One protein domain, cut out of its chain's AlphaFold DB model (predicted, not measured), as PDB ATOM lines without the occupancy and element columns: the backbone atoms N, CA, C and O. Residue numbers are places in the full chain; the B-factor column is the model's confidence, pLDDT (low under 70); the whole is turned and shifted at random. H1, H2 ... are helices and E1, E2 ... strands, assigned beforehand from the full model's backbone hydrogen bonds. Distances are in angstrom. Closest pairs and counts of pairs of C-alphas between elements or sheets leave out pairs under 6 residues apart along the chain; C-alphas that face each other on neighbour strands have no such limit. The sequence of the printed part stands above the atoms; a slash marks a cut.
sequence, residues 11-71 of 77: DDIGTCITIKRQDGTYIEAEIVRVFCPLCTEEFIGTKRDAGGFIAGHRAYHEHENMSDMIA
ATOM      1  N   ASP A  11     151.509 101.163  48.899       93.19
ATOM      2  CA  ASP A  11     151.091  99.794  49.234       93.19
ATOM      3  C   ASP A  11     150.486  99.709  50.646       93.19
ATOM      4  O   ASP A  11     149.639  98.866  50.930       93.19
ATOM      5  N   ASP A  12     150.860 100.639  51.530       91.44
ATOM      6  CA  ASP A  12     150.376 100.682  52.907       91.44
ATOM      7  C   ASP A  12     148.959 101.275  53.022       91.44
ATOM      8  O   ASP A  12     148.323 101.158  54.074       91.44
ATOM      9  N   ILE A  13     148.437 101.914  51.969       93.62
ATOM     10  CA  ILE A  13     147.148 102.620  52.000       93.62
ATOM     11  C   ILE A  13     146.002 101.652  52.339       93.62
ATOM     12  O   ILE A  13     145.824 100.608  51.717       93.62
ATOM     13  N   GLY A  14     145.176 102.033  53.316       92.06
ATOM     14  CA  GLY A  14     144.065 101.226  53.830       92.06
ATOM     15  C   GLY A  14     144.476 100.227  54.915       92.06
ATOM     16  O   GLY A  14     143.611  99.612  55.540       92.06
ATOM     17  N   THR A  15     145.775 100.087  55.192       93.62
ATOM     18  CA  THR A  15     146.261  99.261  56.300       93.62
ATOM     19  C   THR A  15     146.020  99.966  57.632       93.62
ATOM     20  O   THR A  15     146.322 101.149  57.800       93.62
ATOM     21  N   CYS A  16     145.509  99.225  58.617       91.75
ATOM     22  CA  CYS A  16     145.428  99.680  60.002       91.75
ATOM     23  C   CYS A  16     146.695  99.278  60.759       91.75
ATOM     24  O   CYS A  16     147.016  98.095  60.864       91.75
ATOM     25  N   ILE A  17     147.394 100.263  61.317       88.75
ATOM     26  CA  ILE A  17     148.558 100.054  62.175       88.75
ATOM     27  C   ILE A  17     148.220 100.360  63.630       88.75
ATOM     28  O   ILE A  17     147.455 101.276  63.936       88.75
ATOM     29  N   THR A  18     148.840  99.625  64.547       89.94
ATOM     30  CA  THR A  18     148.701  99.883  65.981       89.94
ATOM     31  C   THR A  18     149.865 100.736  66.464       89.94
ATOM     32  O   THR A  18     151.009 100.287  66.509       89.94
ATOM     33  N   ILE A  19     149.573 101.968  66.870       84.69
ATOM     34  CA  ILE A  19     150.558 102.910  67.399       84.69
ATOM     35  C   ILE A  19     150.506 102.858  68.921       84.69
ATOM     36  O   ILE A  19     149.468 103.116  69.537       84.69
ATOM     37  N   LYS A  20     151.650 102.554  69.535       84.88
ATOM     38  CA  LYS A  20     151.814 102.637  70.986       84.88
ATOM     39  C   LYS A  20     152.126 104.077  71.379       84.88
ATOM     40  O   LYS A  20     153.126 104.645  70.945       84.88
ATOM     41  N   ARG A  21     151.283 104.663  72.221       81.62
ATOM     42  CA  ARG A  21     151.495 105.994  72.785       81.62
ATOM     43  C   ARG A  21     152.392 105.941  74.020       81.62
ATOM     44  O   ARG A  21     152.550 104.903  74.663       81.62
ATOM     45  N   GLN A  22     152.976 107.090  74.360       83.62
ATOM     46  CA  GLN A  22     153.859 107.241  75.525       83.62
ATOM     47  C   GLN A  22     153.138 106.996  76.860       83.62
ATOM     48  O   GLN A  22     153.766 106.574  77.824       83.62
ATOM     49  N   ASP A  23     151.821 107.200  76.900       82.75
ATOM     50  CA  ASP A  23     150.951 106.901  78.045       82.75
ATOM     51  C   ASP A  23     150.650 105.395  78.209       82.75
ATOM     52  O   ASP A  23     149.923 104.997  79.115       82.75
ATOM     53  N   GLY A  24     151.211 104.547  77.338       81.12
ATOM     54  CA  GLY A  24     151.013 103.102  77.351       81.12
ATOM     55  C   GLY A  24     149.738 102.634  76.650       81.12
ATOM     56  O   GLY A  24     149.509 101.426  76.588       81.12
ATOM     57  N   THR A  25     148.930 103.543  76.097       81.12
ATOM     58  CA  THR A  25     147.741 103.179  75.319       81.12
ATOM     59  C   THR A  25     148.103 102.775  73.890       81.12
ATOM     60  O   THR A  25     149.123 103.195  73.334       81.12
ATOM     61  N   TYR A  26     147.255 101.946  73.286       81.25
ATOM     62  CA  TYR A  26     147.368 101.538  71.890       81.25
ATOM     63  C   TYR A  26     146.230 102.177  71.107       81.25
ATOM     64  O   TYR A  26     145.072 102.083  71.513       81.25
ATOM     65  N   ILE A  27     146.562 102.833  70.000       85.75
ATOM     66  CA  ILE A  27     145.570 103.353  69.064       85.75
ATOM     67  C   ILE A  27     145.725 102.638  67.730       85.75
ATOM     68  O   ILE A  27     146.839 102.473  67.239       85.75
ATOM     69  N   GLU A  28     144.610 102.237  67.138       87.62
ATOM     70  CA  GLU A  28     144.592 101.827  65.740       87.62
ATOM     71  C   GLU A  28     144.492 103.079  64.867       87.62
ATOM     72  O   GLU A  28     143.687 103.981  65.122       87.62
ATOM     73  N   ALA A  29     145.354 103.160  63.861       90.75
ATOM     74  CA  ALA A  29     145.395 104.247  62.905       90.75
ATOM     75  C   ALA A  29     145.466 103.669  61.494       90.75
ATOM     76  O   ALA A  29     146.365 102.902  61.170       90.75
ATOM     77  N   GLU A  30     144.511 104.052  60.659       93.94
ATOM     78  CA  GLU A  30     144.513 103.705  59.242       93.94
ATOM     79  C   GLU A  30     145.470 104.627  58.482       93.94
ATOM     80  O   GLU A  30     145.477 105.848  58.712       93.94
ATOM     81  N   ILE A  31     146.255 104.038  57.583       95.19
ATOM     82  CA  ILE A  31     147.069 104.761  56.611       95.19
ATOM     83  C   ILE A  31     146.171 105.208  55.465       95.19
ATOM     84  O   ILE A  31     145.484 104.408  54.834       95.19
ATOM     85  N   VAL A  32     146.167 106.507  55.205       95.75
ATOM     86  CA  VAL A  32     145.353 107.143  54.178       95.75
ATOM     87  C   VAL A  32     146.227 107.970  53.255       95.75
ATOM     88  O   VAL A  32     147.308 108.425  53.629       95.75
ATOM     89  N   ARG A  33     145.701 108.205  52.059       96.12
ATOM     90  CA  ARG A  33     146.252 109.140  51.089       96.12
ATOM     91  C   ARG A  33     145.308 110.320  50.929       96.12
ATOM     92  O   ARG A  33     144.107 110.125  50.731       96.12
ATOM     93  N   VAL A  34     145.846 111.529  51.008       95.81
ATOM     94  CA  VAL A  34     145.099 112.774  50.800       95.81
ATOM     95  C   VAL A  34     145.844 113.681  49.836       95.81
ATOM     96  O   VAL A  34     147.066 113.623  49.732       95.81
ATOM     97  N   PHE A  35     145.087 114.536  49.156       95.38
ATOM     98  CA  PHE A  35     145.618 115.532  48.236       95.38
ATOM     99  C   PHE A  35     145.170 116.918  48.680       95.38
ATOM    100  O   PHE A  35     144.014 117.104  49.078       95.38
ATOM    101  N   CYS A  36     146.062 117.900  48.582       93.38
ATOM    102  CA  CYS A  36     145.669 119.295  48.710       93.38
ATOM    103  C   CYS A  36     144.756 119.679  47.528       93.38
ATOM    104  O   CYS A  36     145.148 119.500  46.374       93.38
ATOM    105  N   PRO A  37     143.556 120.245  47.760       87.88
ATOM    106  CA  PRO A  37     142.644 120.613  46.675       87.88
ATOM    107  C   PRO A  37     143.119 121.820  45.849       87.88
ATOM    108  O   PRO A  37     142.517 122.107  44.818       87.88
ATOM    109  N   LEU A  38     144.152 122.542  46.302       88.81
ATOM    110  CA  LEU A  38     144.664 123.750  45.647       88.81
ATOM    111  C   LEU A  38     145.886 123.461  44.767       88.81
ATOM    112  O   LEU A  38     145.898 123.846  43.603       88.81
ATOM    113  N   CYS A  39     146.894 122.772  45.307       93.75
ATOM    114  CA  CYS A  39     148.162 122.509  44.615       93.75
ATOM    115  C   CYS A  39     148.355 121.046  44.200       93.75
ATOM    116  O   CYS A  39     149.353 120.722  43.563       93.75
ATOM    117  N   THR A  40     147.421 120.155  44.551       92.38
ATOM    118  CA  THR A  40     147.488 118.704  44.299       92.38
ATOM    119  C   THR A  40     148.651 117.974  44.972       92.38
ATOM    120  O   THR A  40     148.868 116.801  44.681       92.38
ATOM    121  N   GLU A  41     149.357 118.620  45.907       94.75
ATOM    122  CA  GLU A  41     150.390 117.950  46.697       94.75
ATOM    123  C   GLU A  41     149.794 116.772  47.477       94.75
ATOM    124  O   GLU A  41     148.703 116.868  48.055       94.75
ATOM    125  N   GLU A  42     150.508 115.648  47.445       95.00
ATOM    126  CA  GLU A  42     150.100 114.377  48.026       95.00
ATOM    127  C   GLU A  42     150.726 114.173  49.407       95.00
ATOM    128  O   GLU A  42     151.892 114.488  49.638       95.00
ATOM    129  N   PHE A  43     149.953 113.570  50.309       95.38
ATOM    130  CA  PHE A  43     150.448 113.058  51.577       95.38
ATOM    131  C   PHE A  43     149.921 111.644  51.839       95.38
ATOM    132  O   PHE A  43     148.709 111.403  51.771       95.38
ATOM    133  N   ILE A  44     150.826 110.729  52.202       95.75
ATOM    134  CA  ILE A  44     150.511 109.371  52.657       95.75
ATOM    135  C   ILE A  44     150.934 109.235  54.119       95.75
ATOM    136  O   ILE A  44     152.097 109.422  54.477       95.75
ATOM    137  N   GLY A  45     149.983 108.896  54.985       94.25
ATOM    138  CA  GLY A  45     150.265 108.700  56.401       94.25
ATOM    139  C   GLY A  45     149.029 108.390  57.220       94.25
ATOM    140  O   GLY A  45     147.972 108.064  56.686       94.25
ATOM    141  N   THR A  46     149.138 108.471  58.545       94.19
ATOM    142  CA  THR A  46     147.990 108.168  59.407       94.19
ATOM    143  C   THR A  46     146.881 109.203  59.219       94.19
ATOM    144  O   THR A  46     147.154 110.371  58.943       94.19
ATOM    145  N   LYS A  47     145.618 108.830  59.467       91.62
ATOM    146  CA  LYS A  47     144.493 109.794  59.461       91.62
ATOM    147  C   LYS A  47     144.746 111.056  60.295       91.62
ATOM    148  O   LYS A  47     144.277 112.132  59.931       91.62
ATOM    149  N   ARG A  48     145.461 110.936  61.421       91.19
ATOM    150  CA  ARG A  48     145.808 112.090  62.263       91.19
ATOM    151  C   ARG A  48     146.779 113.017  61.536       91.19
ATOM    152  O   ARG A  48     146.535 114.220  61.500       91.19
ATOM    153  N   ASP A  49     147.837 112.458  60.965       93.12
ATOM    154  CA  ASP A  49     148.875 113.240  60.292       93.12
ATOM    155  C   ASP A  49     148.346 113.848  58.992       93.12
ATOM    156  O   ASP A  49     148.603 115.015  58.724       93.12
ATOM    157  N   ALA A  50     147.495 113.124  58.261       94.00
ATOM    158  CA  ALA A  50     146.796 113.638  57.084       94.00
ATOM    159  C   ALA A  50     145.918 114.859  57.414       94.00
ATOM    160  O   ALA A  50     145.874 115.825  56.654       94.00
ATOM    161  N   GLY A  51     145.256 114.860  58.577       93.00
ATOM    162  CA  GLY A  51     144.534 116.037  59.066       93.00
ATOM    163  C   GLY A  51     145.463 117.219  59.366       93.00
ATOM    164  O   GLY A  51     145.136 118.358  59.029       93.00
ATOM    165  N   GLY A  52     146.632 116.949  59.957       94.38
ATOM    166  CA  GLY A  52     147.675 117.949  60.200       94.38
ATOM    167  C   GLY A  52     148.242 118.535  58.909       94.38
ATOM    168  O   GLY A  52     148.355 119.755  58.803       94.38
ATOM    169  N   PHE A  53     148.512 117.685  57.914       95.12
ATOM    170  CA  PHE A  53     148.911 118.088  56.569       95.12
ATOM    171  C   PHE A  53     147.879 119.044  55.972       95.12
ATOM    172  O   PHE A  53     148.221 120.183  55.703       95.12
ATOM    173  N   ILE A  54     146.601 118.662  55.868       93.38
ATOM    174  CA  ILE A  54     145.566 119.524  55.262       93.38
ATOM    175  C   ILE A  54     145.467 120.886  55.971       93.38
ATOM    176  O   ILE A  54     145.385 121.925  55.315       93.38
ATOM    177  N   ALA A  55     145.477 120.897  57.307       92.12
ATOM    178  CA  ALA A  55     145.365 122.131  58.080       92.12
ATOM    179  C   ALA A  55     146.602 123.036  57.927       92.12
ATOM    180  O   ALA A  55     146.458 124.235  57.696       92.12
ATOM    181  N   GLY A  56     147.807 122.470  58.035       93.25
ATOM    182  CA  GLY A  56     149.060 123.213  57.888       93.25
ATOM    183  C   GLY A  56     149.297 123.686  56.455       93.25
ATOM    184  O   GLY A  56     149.701 124.825  56.240       93.25
ATOM    185  N   HIS A  57     148.969 122.849  55.474       94.19
ATOM    186  CA  HIS A  57     149.140 123.146  54.055       94.19
ATOM    187  C   HIS A  57     148.172 124.247  53.588       94.19
ATOM    188  O   HIS A  57     148.534 125.106  52.788       94.19
ATOM    189  N   ARG A  58     146.963 124.318  54.164       89.62
ATOM    190  CA  ARG A  58     146.079 125.478  53.980       89.62
ATOM    191  C   ARG A  58     146.724 126.776  54.482       89.62
ATOM    192  O   ARG A  58     146.710 127.766  53.756       89.62
ATOM    193  N   ALA A  59     147.272 126.770  55.697       91.31
ATOM    194  CA  ALA A  59     147.915 127.953  56.271       91.31
ATOM    195  C   ALA A  59     149.140 128.395  55.451       91.31
ATOM    196  O   ALA A  59     149.400 129.590  55.318       91.31
ATOM    197  N   TYR A  60     149.862 127.436  54.862       91.88
ATOM    198  CA  TYR A  60     150.953 127.707  53.929       91.88
ATOM    199  C   TYR A  60     150.470 128.482  52.695       91.88
ATOM    200  O   TYR A  60     150.994 129.558  52.418       91.88
ATOM    201  N   HIS A  61     149.411 128.024  52.025       91.25
ATOM    202  CA  HIS A  61     148.836 128.761  50.893       91.25
ATOM    203  C   HIS A  61     148.315 130.151  51.274       91.25
ATOM    204  O   HIS A  61     148.489 131.105  50.520       91.25
ATOM    205  N   GLU A  62     147.695 130.297  52.448       89.75
ATOM    206  CA  GLU A  62     147.259 131.606  52.948       89.75
ATOM    207  C   GLU A  62     148.457 132.563  53.122       89.75
ATOM    208  O   GLU A  62     148.354 133.746  52.788       89.75
ATOM    209  N   HIS A  63     149.610 132.056  53.573       88.44
ATOM    210  CA  HIS A  63     150.851 132.825  53.666       88.44
ATOM    211  C   HIS A  63     151.444 133.168  52.291       88.44
ATOM    212  O   HIS A  63     151.863 134.309  52.091       88.44
ATOM    213  N   GLU A  64     151.483 132.227  51.345       86.25
ATOM    214  CA  GLU A  64     151.990 132.479  49.988       86.25
ATOM    215  C   GLU A  64     151.176 133.564  49.282       86.25
ATOM    216  O   GLU A  64     151.741 134.558  48.831       86.25
ATOM    217  N   ASN A  65     149.846 133.442  49.292       82.56
ATOM    218  CA  ASN A  65     148.957 134.438  48.699       82.56
ATOM    219  C   ASN A  65     149.106 135.821  49.353       82.56
ATOM    220  O   ASN A  65     149.047 136.842  48.671       82.56
ATOM    221  N   MET A  66     149.276 135.880  50.678       75.50
ATOM    222  CA  MET A  66     149.489 137.148  51.380       75.50
ATOM    223  C   MET A  66     150.851 137.767  51.048       75.50
ATOM    224  O   MET A  66     150.944 138.980  50.867       75.50
ATOM    225  N   SER A  67     151.898 136.946  50.968       69.94
ATOM    226  CA  SER A  67     153.249 137.399  50.620       69.94
ATOM    227  C   SER A  67     153.283 137.987  49.211       69.94
ATOM    228  O   SER A  67     153.905 139.027  49.006       69.94
ATOM    229  N   ASP A  68     152.553 137.371  48.280       61.00
ATOM    230  CA  ASP A  68     152.405 137.850  46.907       61.00
ATOM    231  C   ASP A  68     151.705 139.222  46.865       61.00
ATOM    232  O   ASP A  68     152.244 140.188  46.328       61.00
ATOM    233  N   MET A  69     150.581 139.383  47.581       61.81
ATOM    234  CA  MET A  69     149.891 140.683  47.692       61.81
ATOM    235  C   MET A  69     150.760 141.784  48.326       61.81
ATOM    236  O   MET A  69     150.671 142.958  47.947       61.81
ATOM    237  N   ILE A  70     151.596 141.447  49.314       63.66
ATOM    238  CA  ILE A  70     152.523 142.407  49.932       63.66
ATOM    239  C   ILE A  70     153.629 142.796  48.941       63.66
ATOM    240  O   ILE A  70     153.961 143.976  48.841       63.66
ATOM    241  N   ALA A  71     154.173 141.844  48.181       59.69
ATOM    242  CA  ALA A  71     155.179 142.122  47.159       59.69
ATOM    243  C   ALA A  71     154.639 143.050  46.055       59.69
ATOM    244  O   ALA A  71     155.313 144.009  45.681       59.69
TER     245      ALA A  71
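What this domain is: This is residues 11 to 71 of the 77 residues of an uncharacterized protein of Euryarchaeota archaeon (UniProt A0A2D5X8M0). A narrow three-stranded sheet is made of two hairpins set one after the other along the long strand E2, and one long straight helix, H1, covers one face at the E2 and E3 part, then runs on past the sheet. Residues 62 to 71 of H1 stick out as a free arm, while residues 21 to 25 make the turn between E1 and E2 at the other end of the whole. The printed part has 61 residues, with three named strands and then one named helix in the order E1, E2, E3, H1; the sheet has the order E1, E2, E3, all antiparallel, and the class is mixed, helices and strands. The whole is only just loose, close to extended, with a radius of gyration of the C-alphas of 15.4 A, and flat, spanning 49 by 28 by 11 A.

Where its parts are: Strand E2, residues 26 to 35, is the longest strand at 27.5 A from first to last C-alpha. E1, residues 16 to 20, begins at C-alpha 16 at (145.428, 99.680, 60.002) and is 13.0 A long. E3, residues 42 to 46, is 13.1 A long. H1, residues 47 to 71, is 36.2 A long, from C-alpha 47 at (144.493, 109.794, 59.461) to C-alpha 71 at (155.179, 142.122, 47.159).

How they stand to each other: The three strands form a meander, each strand the antiparallel neighbour of the one before, with E2 the inner strand. The pairing is staggered: E2 pairs with E1 over its residues 26 to 30 and with E3 over its residues 31 to 35. In the hairpin E1 and E2, N 17 and O 29 are 2.8 A apart, within hydrogen-bond range, and the directions differ by 129 degrees. In the hairpin E2 and E3, N 32 and O 45 are 2.8 A apart, within hydrogen-bond range, and the directions differ by 171 degrees. E1 and E3 are apart. H1 is on one face of the sheet, which gives two layers, a helix layer and a strand layer, at a height over the sheet of 12.9 A. It lies over E3 and only just over E2, on which 3 of its C-alphas fall, and runs along the strands, at 15 degrees to E3 on the local plane. The closest C-alphas of E2 and H1 are those of Val 32 and Lys 47, 6.0 A apart; those of E3 and H1 are Phe 43 and Ala 50, 6.6 A apart. In H1 every O i to N i+4 pair is within hydrogen-bond range.

The domain as a whole: The two C-alphas farthest apart are those of Gly 24 and Ala 71, 49.5 A. Without residues 62 to 71, which stand free, the body spans 37 by 25 by 9 A. The printed part has no cut and no long link. The mean pLDDT of the printed part is 88.3, and residues 67 to 71 are under 70.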